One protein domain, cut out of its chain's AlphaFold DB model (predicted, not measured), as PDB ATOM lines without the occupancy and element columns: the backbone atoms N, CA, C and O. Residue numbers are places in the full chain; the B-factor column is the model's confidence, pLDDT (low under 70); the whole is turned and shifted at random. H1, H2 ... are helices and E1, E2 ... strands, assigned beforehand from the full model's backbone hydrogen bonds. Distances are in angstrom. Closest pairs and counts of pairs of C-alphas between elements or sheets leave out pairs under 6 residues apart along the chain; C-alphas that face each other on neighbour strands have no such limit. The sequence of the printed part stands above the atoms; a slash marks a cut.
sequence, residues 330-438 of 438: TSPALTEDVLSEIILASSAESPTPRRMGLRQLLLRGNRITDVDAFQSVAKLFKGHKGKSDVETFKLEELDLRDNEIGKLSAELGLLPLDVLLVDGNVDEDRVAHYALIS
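Overview. This is residues 330 to 438 of the 438 residues of an uncharacterized protein of Steccherinum ochraceum (UniProt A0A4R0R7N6). With little regular structure, the chain winds in stacked turns: short parallel strands E1, E2, E3, in that order, line one side, H1, H2 and H4 the other, and tail residues 430 to 438 stick out. Named elements, H1 E1 H2 H3 E2 H4 E3 along the chain, hold 37 of 109 printed residues, class mixed. It is loose, radius of gyration of the C-alphas 16.3 A, spanning 66 by 28 by 22 A.

Arrangement. Look at E2, residues 397 to 399, parallel to E1, residues 360 to 362, at 3 degrees and to E3, residues 419 to 421, at 2 degrees; N 361 and O 397, 3.0 A, and N 421 and O 398, 2.9 A, are within hydrogen-bond range. H2, residues 372 to 380, touches H1, residues 336 to 343, closest C-alphas 373 and 336, 4.8 A, and H4, residues 410 to 414, closest C-alphas 375 and 412, 5.5 A. H3, residues 387 to 392, is close to H2 but not clearly touching, closest C-alphas 389 and 380, 7.8 A. E1, H2 H3, E2 and E2, H4, E3 are strand-helix-strand units, parallel neighbours with helices between, their crossovers right-handed. Each O i to N i+4 pair is within range in H1, 4 of 5 in H2, 1 of 2 in H3, 0 of 1 in H4, which has 2 of 2 O i to N i+3 pairs.

Along the chain. Find C-alpha 336 at (-39.165, 27.254, 17.170), where H1 begins, 10.3 A long; H2 is 13.0 A; E3 ends at C-alpha 421 at (-34.634, 43.708, 27.756).

Size, cuts and confidence. The farthest C-alphas, 351 and 438, are 66.1 A apart; the printed part has no cut. H1 to E1 is a long link; pLDDT is under 70 at residues 384 to 389 and 427 to 438.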
ATOM      1  N   THR A 330     -47.406  31.597  27.898       98.25
ATOM      2  CA  THR A 330     -46.400  30.723  28.509       98.25
ATOM      3  C   THR A 330     -45.418  30.220  27.455       98.25
ATOM      4  O   THR A 330     -45.692  30.289  26.256       98.25
ATOM      5  N   SER A 331     -44.275  29.688  27.891       97.75
ATOM      6  CA  SER A 331     -43.189  29.214  27.015       97.75
ATOM      7  C   SER A 331     -43.649  28.277  25.880       97.75
ATOM      8  O   SER A 331     -43.204  28.472  24.753       97.75
ATOM      9  N   PRO A 332     -44.603  27.338  26.083       97.62
ATOM     10  CA  PRO A 332     -45.133  26.496  25.003       97.62
ATOM     11  C   PRO A 332     -45.802  27.233  23.831       97.62
ATOM     12  O   PRO A 332     -46.000  26.624  22.784       97.62
ATOM     13  N   ALA A 333     -46.197  28.504  23.981       97.75
ATOM     14  CA  ALA A 333     -46.697  29.297  22.853       97.75
ATOM     15  C   ALA A 333     -45.585  29.671  21.864       97.75
ATOM     16  O   ALA A 333     -45.858  29.889  20.685       97.75
ATOM     17  N   LEU A 334     -44.350  29.767  22.355       97.69
ATOM     18  CA  LEU A 334     -43.175  30.218  21.627       97.69
ATOM     19  C   LEU A 334     -42.433  28.987  21.111       97.69
ATOM     20  O   LEU A 334     -41.405  28.625  21.658       97.69
ATOM     21  N   THR A 335     -42.963  28.288  20.110       97.50
ATOM     22  CA  THR A 335     -42.233  27.169  19.491       97.50
ATOM     23  C   THR A 335     -41.247  27.679  18.439       97.50
ATOM     24  O   THR A 335     -41.438  28.752  17.867       97.50
ATOM     25  N   GLU A 336     -40.193  26.908  18.165       96.88
ATOM     26  CA  GLU A 336     -39.165  27.254  17.170       96.88
ATOM     27  C   GLU A 336     -39.767  27.549  15.790       96.88
ATOM     28  O   GLU A 336     -39.440  28.572  15.189       96.88
ATOM     29  N   ASP A 337     -40.691  26.701  15.326       96.38
ATOM     30  CA  ASP A 337     -41.357  26.863  14.030       96.38
ATOM     31  C   ASP A 337     -42.105  28.197  13.949       96.38
ATOM     32  O   ASP A 337     -42.004  28.924  12.963       96.38
ATOM     33  N   VAL A 338     -42.819  28.550  15.017       96.31
ATOM     34  CA  VAL A 338     -43.669  29.745  15.077       96.31
ATOM     35  C   VAL A 338     -42.833  31.010  15.198       96.31
ATOM     36  O   VAL A 338     -43.121  32.011  14.543       96.31
ATOM     37  N   LEU A 339     -41.777  30.972  16.011       97.06
ATOM     38  CA  LEU A 339     -40.830  32.075  16.112       97.06
ATOM     39  C   LEU A 339     -40.101  32.290  14.789       97.06
ATOM     40  O   LEU A 339     -40.013  33.427  14.338       97.06
ATOM     41  N   SER A 340     -39.645  31.222  14.135       94.94
ATOM     42  CA  SER A 340     -39.016  31.300  12.813       94.94
ATOM     43  C   SER A 340     -39.980  31.887  11.782       94.94
ATOM     44  O   SER A 340     -39.596  32.749  10.998       94.94
ATOM     45  N   GLU A 341     -41.248  31.478  11.827       94.31
ATOM     46  CA  GLU A 341     -42.298  31.949  10.927       94.31
ATOM     47  C   GLU A 341     -42.625  33.448  11.092       94.31
ATOM     48  O   GLU A 341     -42.937  34.124  10.107       94.31
ATOM     49  N   ILE A 342     -42.569  33.967  12.322       95.62
ATOM     50  CA  ILE A 342     -42.865  35.373  12.639       95.62
ATOM     51  C   ILE A 342     -41.632  36.266  12.456       95.62
ATOM     52  O   ILE A 342     -41.731  37.364  11.909       95.62
ATOM     53  N   ILE A 343     -40.469  35.821  12.937       96.25
ATOM     54  CA  ILE A 343     -39.244  36.628  12.996       96.25
ATOM     55  C   ILE A 343     -38.572  36.721  11.628       96.25
ATOM     56  O   ILE A 343     -38.115  37.799  11.241       96.25
ATOM     57  N   LEU A 344     -38.497  35.611  10.889       94.75
ATOM     58  CA  LEU A 344     -37.760  35.565   9.632       94.75
ATOM     59  C   LEU A 344     -38.616  36.101   8.481       94.75
ATOM     60  O   LEU A 344     -39.773  35.725   8.287       94.75
ATOM     61  N   ALA A 345     -38.022  36.971   7.671       94.75
ATOM     62  CA  ALA A 345     -38.606  37.386   6.408       94.75
ATOM     63  C   ALA A 345     -38.664  36.194   5.443       94.75
ATOM     64  O   ALA A 345     -37.724  35.401   5.345       94.75
ATOM     65  N   SER A 346     -39.760  36.088   4.688       92.19
ATOM     66  CA  SER A 346     -39.885  35.037   3.678       92.19
ATOM     67  C   SER A 346     -38.921  35.323   2.528       92.19
ATOM     68  O   SER A 346     -38.839  36.460   2.047       92.19
ATOM     69  N   SER A 347     -38.203  34.295   2.075       88.69
ATOM     70  CA  SER A 347     -37.364  34.393   0.879       88.69
ATOM     71  C   SER A 347     -38.216  34.763  -0.338       88.69
ATOM     72  O   SER A 347     -39.355  34.315  -0.469       88.69
ATOM     73  N   ALA A 348     -37.651  35.550  -1.257       86.50
ATOM     74  CA  ALA A 348     -38.326  35.963  -2.490       86.50
ATOM     75  C   ALA A 348     -38.743  34.776  -3.383       86.50
ATOM     76  O   ALA A 348     -39.618  34.932  -4.230       86.50
ATOM     77  N   GLU A 349     -38.131  33.608  -3.186       87.75
ATOM     78  CA  GLU A 349     -38.401  32.379  -3.940       87.75
ATOM     79  C   GLU A 349     -39.518  31.519  -3.324       87.75
ATOM     80  O   GLU A 349     -39.940  30.527  -3.919       87.75
ATOM     81  N   SER A 350     -40.014  31.871  -2.133       87.19
ATOM     82  CA  SER A 350     -41.065  31.103  -1.465       87.19
ATOM     83  C   SER A 350     -42.427  31.312  -2.144       87.19
ATOM     84  O   SER A 350     -42.796  32.451  -2.427       87.19
ATOM     85  N   PRO A 351     -43.234  30.251  -2.337       87.31
ATOM     86  CA  PRO A 351     -44.597  30.369  -2.861       87.31
ATOM     87  C   PRO A 351     -45.586  30.978  -1.850       87.31
ATOM     88  O   PRO A 351     -46.739  31.242  -2.188       87.31
ATOM     89  N   THR A 352     -45.168  31.159  -0.596       86.44
ATOM     90  CA  THR A 352     -45.998  31.756   0.460       86.44
ATOM     91  C   THR A 352     -46.046  33.282   0.328       86.44
ATOM     92  O   THR A 352     -45.113  33.872  -0.222       86.44
ATOM     93  N   PRO A 353     -47.108  33.955   0.822       87.69
ATOM     94  CA  PRO A 353     -47.153  35.414   0.832       87.69
ATOM     95  C   PRO A 353     -45.877  35.979   1.458       87.69
ATOM     96  O   PRO A 353     -45.408  35.506   2.496       87.69
ATOM     97  N   ARG A 354     -45.295  36.981   0.794       92.75
ATOM     98  CA  ARG A 354     -44.015  37.566   1.189       92.75
ATOM     99  C   ARG A 354     -44.130  38.167   2.588       92.75
ATOM    100  O   ARG A 354     -44.775  39.195   2.770       92.75
ATOM    101  N   ARG A 355     -43.475  37.532   3.558       94.50
ATOM    102  CA  ARG A 355     -43.389  38.028   4.933       94.50
ATOM    103  C   ARG A 355     -42.263  39.031   5.063       94.50
ATOM    104  O   ARG A 355     -41.176  38.806   4.527       94.50
ATOM    105  N   MET A 356     -42.513  40.101   5.804       95.81
ATOM    106  CA  MET A 356     -41.521  41.157   6.016       95.81
ATOM    107  C   MET A 356     -40.539  40.847   7.152       95.81
ATOM    108  O   MET A 356     -39.446  41.410   7.144       95.81
ATOM    109  N   GLY A 357     -40.906  39.944   8.067       95.75
ATOM    110  CA  GLY A 357     -40.146  39.624   9.275       95.75
ATOM    111  C   GLY A 357     -40.378  40.642  10.397       95.75
ATOM    112  O   GLY A 357     -40.554  41.841  10.152       95.75
ATOM    113  N   LEU A 358     -40.377  40.151  11.635       97.88
ATOM    114  CA  LEU A 358     -40.615  40.958  12.826       97.88
ATOM    115  C   LEU A 358     -39.347  41.718  13.246       97.88
ATOM    116  O   LEU A 358     -38.280  41.124  13.346       97.88
ATOM    117  N   ARG A 359     -39.480  43.021  13.518       98.12
ATOM    118  CA  ARG A 359     -38.426  43.910  14.040       98.12
ATOM    119  C   ARG A 359     -38.475  44.075  15.550       98.12
ATOM    120  O   ARG A 359     -37.427  44.150  16.177       98.12
ATOM    121  N   GLN A 360     -39.668  44.126  16.131       98.50
ATOM    122  CA  GLN A 360     -39.844  44.282  17.571       98.50
ATOM    123  C   GLN A 360     -40.841  43.258  18.097       98.50
ATOM    124  O   GLN A 360     -41.965  43.164  17.593       98.50
ATOM    125  N   LEU A 361     -40.426  42.520  19.124       98.50
ATOM    126  CA  LEU A 361     -41.261  41.565  19.841       98.50
ATOM    127  C   LEU A 361     -41.317  41.943  21.318       98.50
ATOM    128  O   LEU A 361     -40.344  41.760  22.051       98.50
ATOM    129  N   LEU A 362     -42.469  42.455  21.754       98.62
ATOM    130  CA  LEU A 362     -42.683  42.875  23.135       98.62
ATOM    131  C   LEU A 362     -43.538  41.830  23.856       98.62
ATOM    132  O   LEU A 362     -44.728  41.670  23.582       98.62
ATOM    133  N   LEU A 363     -42.910  41.092  24.766       98.44
ATOM    134  CA  LEU A 363     -43.498  39.992  25.538       98.44
ATOM    135  C   LEU A 363     -43.443  40.263  27.046       98.44
ATOM    136  O   LEU A 363     -43.583  39.343  27.856       98.44
ATOM    137  N   ARG A 364     -43.266  41.525  27.433       98.12
ATOM    138  CA  ARG A 364     -43.170  41.949  28.826       98.12
ATOM    139  C   ARG A 364     -44.378  41.493  29.650       98.12
ATOM    140  O   ARG A 364     -45.500  41.582  29.169       98.12
ATOM    141  N   GLY A 365     -44.204  41.081  30.904       97.69
ATOM    142  CA  GLY A 365     -45.336  40.867  31.817       97.69
ATOM    143  C   GLY A 365     -46.194  39.634  31.514       97.69
ATOM    144  O   GLY A 365     -47.375  39.633  31.859       97.69
ATOM    145  N   ASN A 366     -45.653  38.636  30.811       98.25
ATOM    146  CA  ASN A 366     -46.316  37.355  30.560       98.25
ATOM    147  C   ASN A 366     -45.894  36.315  31.623       98.25
ATOM    148  O   ASN A 366     -45.395  36.667  32.689       98.25
ATOM    149  N   ARG A 367     -46.136  35.023  31.371       97.88
ATOM    150  CA  ARG A 367     -45.749  33.898  32.245       97.88
ATOM    151  C   ARG A 367     -44.762  32.975  31.535       97.88
ATOM    152  O   ARG A 367     -44.924  31.753  31.508       97.88
ATOM    153  N   ILE A 368     -43.794  33.575  30.850       97.88
ATOM    154  CA  ILE A 368     -42.753  32.840  30.137       97.88
ATOM    155  C   ILE A 368     -41.714  32.408  31.167       97.88
ATOM    156  O   ILE A 368     -41.143  33.249  31.853       97.88
ATOM    157  N   THR A 369     -41.484  31.104  31.273       97.31
ATOM    158  CA  THR A 369     -40.508  30.512  32.199       97.31
ATOM    159  C   THR A 369     -39.212  30.103  31.505       97.31
ATOM    160  O   THR A 369     -38.196  29.902  32.161       97.31
ATOM    161  N   ASP A 370     -39.258  29.946  30.180       96.94
ATOM    162  CA  ASP A 370     -38.208  29.339  29.369       96.94
ATOM    163  C   ASP A 370     -38.095  30.058  28.014       96.94
ATOM    164  O   ASP A 370     -39.090  30.513  27.444       96.94
ATOM    165  N   VAL A 371     -36.867  30.158  27.515       97.00
ATOM    166  CA  VAL A 371     -36.444  30.829  26.280       97.00
ATOM    167  C   VAL A 371     -35.774  29.861  25.289       97.00
ATOM    168  O   VAL A 371     -35.176  30.300  24.306       97.00
ATOM    169  N   ASP A 372     -35.902  28.549  25.500       97.00
ATOM    170  CA  ASP A 372     -35.312  27.479  24.686       97.00
ATOM    171  C   ASP A 372     -35.611  27.605  23.188       97.00
ATOM    172  O   ASP A 372     -34.738  27.388  22.346       97.00
ATOM    173  N   ALA A 373     -36.822  28.017  22.819       96.94
ATOM    174  CA  ALA A 373     -37.170  28.188  21.413       96.94
ATOM    175  C   ALA A 373     -36.420  29.348  20.747       96.94
ATOM    176  O   ALA A 373     -36.025  29.237  19.585       96.94
ATOM    177  N   PHE A 374     -36.152  30.433  21.480       97.06
ATOM    178  CA  PHE A 374     -35.270  31.492  20.989       97.06
ATOM    179  C   PHE A 374     -33.829  30.994  20.872       97.06
ATOM    180  O   PHE A 374     -33.146  31.365  19.924       97.06
ATOM    181  N   GLN A 375     -33.372  30.118  21.775       96.00
ATOM    182  CA  GLN A 375     -32.073  29.451  21.638       96.00
ATOM    183  C   GLN A 375     -32.023  28.564  20.387       96.00
ATOM    184  O   GLN A 375     -30.989  28.535  19.719       96.00
ATOM    185  N   SER A 376     -33.096  27.851  20.042       95.75
ATOM    186  CA  SER A 376     -33.146  27.084  18.794       95.75
ATOM    187  C   SER A 376     -33.024  27.983  17.565       95.75
ATOM    188  O   SER A 376     -32.165  27.737  16.719       95.75
ATOM    189  N   VAL A 377     -33.765  29.095  17.523       94.88
ATOM    190  CA  VAL A 377     -33.615  30.107  16.460       94.88
ATOM    191  C   VAL A 377     -32.192  30.684  16.451       94.88
ATOM    192  O   VAL A 377     -31.590  30.843  15.392       94.88
ATOM    193  N   ALA A 378     -31.596  30.929  17.619       94.38
ATOM    194  CA  ALA A 378     -30.228  31.429  17.742       94.38
ATOM    195  C   ALA A 378     -29.180  30.438  17.206       94.38
ATOM    196  O   ALA A 378     -28.168  30.842  16.627       94.38
ATOM    197  N   LYS A 379     -29.420  29.128  17.351       93.38
ATOM    198  CA  LYS A 379     -28.540  28.078  16.813       93.38
ATOM    199  C   LYS A 379     -28.469  28.104  15.288       93.38
ATOM    200  O   LYS A 379     -27.434  27.698  14.763       93.38
ATOM    201  N   LEU A 380     -29.472  28.642  14.589       90.06
ATOM    202  CA  LEU A 380     -29.402  28.851  13.136       90.06
ATOM    203  C   LEU A 380     -28.231  29.775  12.754       90.06
ATOM    204  O   LEU A 380     -27.576  29.559  11.738       90.06
ATOM    205  N   PHE A 381     -27.863  30.719  13.623       88.19
ATOM    206  CA  PHE A 381     -26.725  31.625  13.420       88.19
ATOM    207  C   PHE A 381     -25.382  31.024  13.860       88.19
ATOM    208  O   PHE A 381     -24.313  31.568  13.564       88.19
ATOM    209  N   LYS A 382     -25.391  29.876  14.547       88.88
ATOM    210  CA  LYS A 382     -24.170  29.226  15.025       88.88
ATOM    211  C   LYS A 382     -23.429  28.577  13.854       88.88
ATOM    212  O   LYS A 382     -23.852  27.567  13.309       88.88
ATOM    213  N   GLY A 383     -22.279  29.139  13.489       79.50
ATOM    214  CA  GLY A 383     -21.398  28.586  12.450       79.50
ATOM    215  C   GLY A 383     -21.723  29.032  11.022       79.50
ATOM    216  O   GLY A 383     -20.870  28.895  10.142       79.50
ATOM    217  N   HIS A 384     -22.879  29.656  10.787       63.53
ATOM    218  CA  HIS A 384     -23.217  30.240   9.495       63.53
ATOM    219  C   HIS A 384     -22.547  31.613   9.336       63.53
ATOM    220  O   HIS A 384     -23.102  32.656   9.655       63.53
ATOM    221  N   LYS A 385     -21.337  31.617   8.758       54.75
ATOM    222  CA  LYS A 385     -20.774  32.800   8.068       54.75
ATOM    223  C   LYS A 385     -21.456  33.062   6.708       54.75
ATOM    224  O   LYS A 385     -21.024  33.936   5.959       54.75
ATOM    225  N   GLY A 386     -22.472  32.270   6.359       57.22
ATOM    226  CA  GLY A 386     -23.247  32.394   5.131       57.22
ATOM    227  C   GLY A 386     -24.233  33.553   5.231       57.22
ATOM    228  O   GLY A 386     -25.061  33.603   6.128       57.22
ATOM    229  N   LYS A 387     -24.135  34.487   4.288       65.06
ATOM    230  CA  LYS A 387     -24.878  35.752   4.266       65.06
ATOM    231  C   LYS A 387     -26.412  35.590   4.209       65.06
ATOM    232  O   LYS A 387     -27.122  36.481   4.651       65.06
ATOM    233  N   SER A 388     -26.908  34.466   3.684       67.19
ATOM    234  CA  SER A 388     -28.328  34.275   3.354       67.19
ATOM    235  C   SER A 388     -29.247  34.229   4.580       67.19
ATOM    236  O   SER A 388     -30.256  34.926   4.601       67.19
ATOM    237  N   ASP A 389     -28.893  33.469   5.620       68.31
ATOM    238  CA  ASP A 389     -29.754  33.325   6.809       68.31
ATOM    239  C   ASP A 389     -29.744  34.587   7.685       68.31
ATOM    240  O   ASP A 389     -30.703  34.898   8.386       68.31
ATOM    241  N   VAL A 390     -28.675  35.379   7.587       73.69
ATOM    242  CA  VAL A 390     -28.582  36.698   8.224       73.69
ATOM    243  C   VAL A 390     -29.464  37.725   7.504       73.69
ATOM    244  O   VAL A 390     -30.000  38.630   8.137       73.69
ATOM    245  N   GLU A 391     -29.653  37.599   6.187       82.75
ATOM    246  CA  GLU A 391     -30.459  38.549   5.412       82.75
ATOM    247  C   GLU A 391     -31.967  38.429   5.702       82.75
ATOM    248  O   GLU A 391     -32.680  39.437   5.598       82.75
ATOM    249  N   THR A 392     -32.454  37.249   6.106       88.62
ATOM    250  CA  THR A 392     -33.870  37.018   6.449       88.62
ATOM    251  C   THR A 392     -34.214  37.433   7.874       88.62
ATOM    252  O   THR A 392     -35.361  37.791   8.137       88.62
ATOM    253  N   PHE A 393     -33.246  37.459   8.789       91.06
ATOM    254  CA  PHE A 393     -33.474  37.921  10.152       91.06
ATOM    255  C   PHE A 393     -33.702  39.439  10.197       91.06
ATOM    256  O   PHE A 393     -33.010  40.220   9.530       91.06
ATOM    257  N   LYS A 394     -34.713  39.862  10.965       94.06
ATOM    258  CA  LYS A 394     -35.104  41.275  11.097       94.06
ATOM    259  C   LYS A 394     -35.326  41.740  12.528       94.06
ATOM    260  O   LYS A 394     -35.568  42.928  12.700       94.06
ATOM    261  N   LEU A 395     -35.242  40.856  13.522       96.75
ATOM    262  CA  LEU A 395     -35.550  41.209  14.905       96.75
ATOM    263  C   LEU A 395     -34.440  42.093  15.476       96.75
ATOM    264  O   LEU A 395     -33.295  41.677  15.579       96.75
ATOM    265  N   GLU A 396     -34.793  43.317  15.838       97.25
ATOM    266  CA  GLU A 396     -33.895  44.318  16.413       97.25
ATOM    267  C   GLU A 396     -34.091  44.396  17.932       97.25
ATOM    268  O   GLU A 396     -33.121  44.514  18.679       97.25
ATOM    269  N   GLU A 397     -35.340  44.281  18.396       97.69
ATOM    270  CA  GLU A 397     -35.711  44.432  19.803       97.69
ATOM    271  C   GLU A 397     -36.523  43.239  20.313       97.69
ATOM    272  O   GLU A 397     -37.547  42.862  19.733       97.69
ATOM    273  N   LEU A 398     -36.077  42.682  21.440       97.94
ATOM    274  CA  LEU A 398     -36.778  41.642  22.187       97.94
ATOM    275  C   LEU A 398     -36.953  42.084  23.647       97.94
ATOM    276  O   LEU A 398     -35.976  42.189  24.390       97.94
ATOM    277  N   ASP A 399     -38.199  42.327  24.062       98.25
ATOM    278  CA  ASP A 399     -38.542  42.694  25.443       98.25
ATOM    279  C   ASP A 399     -39.204  41.519  26.172       98.25
ATOM    280  O   ASP A 399     -40.342  41.145  25.887       98.25
ATOM    281  N   LEU A 400     -38.481  40.944  27.130       97.75
ATOM    282  CA  LEU A 400     -38.874  39.824  27.986       97.75
ATOM    283  C   LEU A 400     -38.976  40.237  29.463       97.75
ATOM    284  O   LEU A 400     -38.936  39.380  30.350       97.75
ATOM    285  N   ARG A 401     -39.095  41.536  29.761       97.38
ATOM    286  CA  ARG A 401     -39.180  42.018  31.146       97.38
ATOM    287  C   ARG A 401     -40.383  41.458  31.902       97.38
ATOM    288  O   ARG A 401     -41.389  41.104  31.296       97.38
ATOM    289  N   ASP A 402     -40.318  41.457  33.228       97.00
ATOM    290  CA  ASP A 402     -41.434  41.091  34.117       97.00
ATOM    291  C   ASP A 402     -42.071  39.714  33.791       97.00
ATOM    292  O   ASP A 402     -43.289  39.562  33.861       97.00
ATOM    293  N   ASN A 403     -41.273  38.726  33.372       97.25
ATOM    294  CA  ASN A 403     -41.708  37.338  33.159       97.25
ATOM    295  C   ASN A 403     -41.234  36.435  34.323       97.25
ATOM    296  O   ASN A 403     -40.835  36.913  35.385       97.25
ATOM    297  N   GLU A 404     -41.295  35.115  34.145       96.81
ATOM    298  CA  GLU A 404     -40.902  34.106  35.138       96.81
ATOM    299  C   GLU A 404     -39.635  33.342  34.696       96.81
ATOM    300  O   GLU A 404     -39.463  32.167  35.014       96.81
ATOM    301  N   ILE A 405     -38.750  33.987  33.925       96.06
ATOM    302  CA  ILE A 405     -37.569  33.336  33.337       96.06
ATOM    303  C   ILE A 405     -36.509  33.121  34.423       96.06
ATOM    304  O   ILE A 405     -35.909  34.082  34.893       96.06
ATOM    305  N   GLY A 406     -36.256  31.864  34.795       94.44
ATOM    306  CA  GLY A 406     -35.280  31.529  35.843       94.44
ATOM    307  C   GLY A 406     -33.819  31.632  35.397       94.44
ATOM    308  O   GLY A 406     -32.936  31.965  36.185       94.44
ATOM    309  N   LYS A 407     -33.547  31.354  34.115       94.00
ATOM    310  CA  LYS A 407     -32.191  31.320  33.562       94.00
ATOM    311  C   LYS A 407     -32.170  31.778  32.111       94.00
ATOM    312  O   LYS A 407     -32.924  31.279  31.282       94.00
ATOM    313  N   LEU A 408     -31.243  32.678  31.790       94.12
ATOM    314  CA  LEU A 408     -30.965  33.080  30.414       94.12
ATOM    315  C   LEU A 408     -29.866  32.196  29.821       94.12
ATOM    316  O   LEU A 408     -28.762  32.086  30.357       94.12
ATOM    317  N   SER A 409     -30.185  31.554  28.703       93.69
ATOM    318  CA  SER A 409     -29.250  30.729  27.939       93.69
ATOM    319  C   SER A 409     -28.194  31.607  27.252       93.69
ATOM    320  O   SER A 409     -28.531  32.645  26.682       93.69
ATOM    321  N   ALA A 410     -26.917  31.210  27.281       93.31
ATOM    322  CA  ALA A 410     -25.827  31.996  26.685       93.31
ATOM    323  C   ALA A 410     -25.972  32.115  25.158       93.31
ATOM    324  O   ALA A 410     -25.538  33.093  24.548       93.31
ATOM    325  N   GLU A 411     -26.628  31.135  24.542       94.31
ATOM    326  CA  GLU A 411     -26.944  31.106  23.121       94.31
ATOM    327  C   GLU A 411     -27.871  32.235  22.674       94.31
ATOM    328  O   GLU A 411     -27.822  32.592  21.502       94.31
ATOM    329  N   LEU A 412     -28.654  32.846  23.572       94.25
ATOM    330  CA  LEU A 412     -29.423  34.048  23.230       94.25
ATOM    331  C   LEU A 412     -28.522  35.189  22.748       94.25
ATOM    332  O   LEU A 412     -28.927  35.959  21.883       94.25
ATOM    333  N   GLY A 413     -27.280  35.257  23.241       93.19
ATOM    334  CA  GLY A 413     -26.286  36.233  22.795       93.19
ATOM    335  C   GLY A 413     -25.797  36.032  21.356       93.19
ATOM    336  O   GLY A 413     -25.033  36.856  20.862       93.19
ATOM    337  N   LEU A 414     -26.204  34.949  20.681       93.31
ATOM    338  CA  LEU A 414     -25.923  34.724  19.260       93.31
ATOM    339  C   LEU A 414     -26.943  35.404  18.338       93.31
ATOM    340  O   LEU A 414     -26.666  35.544  17.147       93.31
ATOM    341  N   LEU A 415     -28.111  35.802  18.856       93.44
ATOM    342  CA  LEU A 415     -29.094  36.539  18.067       93.44
ATOM    343  C   LEU A 415     -28.545  37.940  17.754       93.44
ATOM    344  O   LEU A 415     -28.078  38.618  18.672       93.44
ATOM    345  N   PRO A 416     -28.613  38.410  16.497       92.75
ATOM    346  CA  PRO A 416     -28.131  39.737  16.125       92.75
ATOM    347  C   PRO A 416     -29.159  40.818  16.510       92.75
ATOM    348  O   PRO A 416     -29.726  41.480  15.647       92.75
ATOM    349  N   LEU A 417     -29.423  40.948  17.814       94.69
ATOM    350  CA  LEU A 417     -30.324  41.940  18.402       94.69
ATOM    351  C   LEU A 417     -29.581  43.251  18.677       94.69
ATOM    352  O   LEU A 417     -28.438  43.238  19.139       94.69
ATOM    353  N   ASP A 418     -30.273  44.371  18.494       95.56
ATOM    354  CA  ASP A 418     -29.805  45.683  18.946       95.56
ATOM    355  C   ASP A 418     -30.128  45.896  20.430       95.56
ATOM    356  O   ASP A 418     -29.338  46.486  21.175       95.56
ATOM    357  N   VAL A 419     -31.300  45.417  20.866       97.25
ATOM    358  CA  VAL A 419     -31.822  45.609  22.222       97.25
ATOM    359  C   VAL A 419     -32.443  44.312  22.747       97.25
ATOM    360  O   VAL A 419     -33.360  43.751  22.151       97.25
ATOM    361  N   LEU A 420     -31.968  43.862  23.911       96.81
ATOM    362  CA  LEU A 420     -32.540  42.753  24.674       96.81
ATOM    363  C   LEU A 420     -32.874  43.245  26.086       96.81
ATOM    364  O   LEU A 420     -31.971  43.609  26.840       96.81
ATOM    365  N   LEU A 421     -34.159  43.264  26.441       96.75
ATOM    366  CA  LEU A 421     -34.634  43.708  27.756       96.75
ATOM    367  C   LEU A 421     -35.130  42.502  28.558       96.75
ATOM    368  O   LEU A 421     -36.040  41.805  28.125       96.75
ATOM    369  N   VAL A 422     -34.544  42.252  29.730       96.75
ATOM    370  CA  VAL A 422     -34.808  41.047  30.550       96.75
ATOM    371  C   VAL A 422     -34.991  41.350  32.045       96.75
ATOM    372  O   VAL A 422     -35.052  40.438  32.865       96.75
ATOM    373  N   ASP A 423     -35.099  42.620  32.426       94.94
ATOM    374  CA  ASP A 423     -35.298  43.040  33.819       94.94
ATOM    375  C   ASP A 423     -36.609  42.513  34.434       94.94
ATOM    376  O   ASP A 423     -37.627  42.390  33.756       94.94
ATOM    377  N   GLY A 424     -36.623  42.268  35.747       93.81
ATOM    378  CA  GLY A 424     -37.845  41.887  36.475       93.81
ATOM    379  C   GLY A 424     -38.229  40.408  36.371       93.81
ATOM    380  O   GLY A 424     -39.323  40.043  36.790       93.81
ATOM    381  N   ASN A 425     -37.343  39.567  35.836       94.50
ATOM    382  CA  ASN A 425     -37.476  38.112  35.875       94.50
ATOM    383  C   ASN A 425     -37.056  37.533  37.240       94.50
ATOM    384  O   ASN A 425     -36.429  38.208  38.063       94.50
ATOM    385  N   VAL A 426     -37.440  36.281  37.501       88.06
ATOM    386  CA  VAL A 426     -37.126  35.581  38.752       88.06
ATOM    387  C   VAL A 426     -35.667  35.125  38.713       88.06
ATOM    388  O   VAL A 426     -35.372  34.030  38.255       88.06
ATOM    389  N   ASP A 427     -34.746  35.955  39.202       68.81
ATOM    390  CA  ASP A 427     -33.355  35.532  39.392       68.81
ATOM    391  C   ASP A 427     -33.307  34.440  40.480       68.81
ATOM    392  O   ASP A 427     -33.388  34.748  41.677       68.81
ATOM    393  N   GLU A 428     -33.156  33.165  40.093       59.94
ATOM    394  CA  GLU A 428     -32.981  32.047  41.043       59.94
ATOM    395  C   GLU A 428     -31.828  32.316  42.036       59.94
ATOM    396  O   GLU A 428     -31.904  31.939  43.210       59.94
ATOM    397  N   ASP A 429     -30.816  33.085  41.627       57.66
ATOM    398  CA  ASP A 429     -29.639  33.397  42.444       57.66
ATOM    399  C   ASP A 429     -29.893  34.391  43.591       57.66
ATOM    400  O   ASP A 429     -29.058  34.530  44.492       57.66
ATOM    401  N   ARG A 430     -31.057  35.056  43.644       51.94
ATOM    402  CA  ARG A 430     -31.402  35.927  44.785       51.94
ATOM    403  C   ARG A 430     -32.060  35.200  45.951       51.94
ATOM    404  O   ARG A 430     -32.094  35.753  47.051       51.94
ATOM    405  N   VAL A 431     -32.517  33.963  45.761       50.44
ATOM    406  CA  VAL A 431     -33.126  33.175  46.845       50.44
ATOM    407  C   VAL A 431     -32.077  32.351  47.605       50.44
ATOM    408  O   VAL A 431     -32.242  32.103  48.799       50.44
ATOM    409  N   ALA A 432     -30.941  32.011  46.987       47.34
ATOM    410  CA  ALA A 432     -29.923  31.169  47.623       47.34
ATOM    411  C   ALA A 432     -29.000  31.898  48.627       47.34
ATOM    412  O   ALA A 432     -28.403  31.245  49.481       47.34
ATOM    413  N   HIS A 433     -28.902  33.235  48.597       42.34
ATOM    414  CA  HIS A 433     -27.970  33.976  49.468       42.34
ATOM    415  C   HIS A 433     -28.560  34.540  50.773       42.34
ATOM    416  O   HIS A 433     -27.808  35.075  51.585       42.34
ATOM    417  N   TYR A 434     -29.863  34.370  51.031       39.59
ATOM    418  CA  TYR A 434     -30.498  34.781  52.298       39.59
ATOM    419  C   TYR A 434     -30.870  33.617  53.237       39.59
ATOM    420  O   TYR A 434     -31.438  33.858  54.298       39.59
ATOM    421  N   ALA A 435     -30.513  32.371  52.901       41.12
ATOM    422  CA  ALA A 435     -30.833  31.188  53.712       41.12
ATOM    423  C   ALA A 435     -29.642  30.574  54.484       41.12
ATOM    424  O   ALA A 435     -29.818  29.555  55.145       41.12
ATOM    425  N   LEU A 436     -28.443  31.170  54.440       36.62
ATOM    426  CA  LEU A 436     -27.249  30.644  55.127       36.62
ATOM    427  C   LEU A 436     -26.396  31.748  55.772       36.62
ATOM    428  O   LEU A 436     -25.216  31.877  55.471       36.62
ATOM    429  N   ILE A 437     -26.987  32.527  56.682       38.16
ATOM    430  CA  ILE A 437     -26.284  33.058  57.864       38.16
ATOM    431  C   ILE A 437     -27.293  33.038  59.022       38.16
ATOM    432  O   ILE A 437     -28.058  33.979  59.234       38.16
ATOM    433  N   SER A 438     -27.345  31.916  59.731       35.19
ATOM    434  CA  SER A 438     -27.920  31.774  61.074       35.19
ATOM    435  C   SER A 438     -27.064  30.780  61.832       35.19
ATOM    436  O   SER A 438     -26.884  29.668  61.288       35.19
TER     437      SER A 438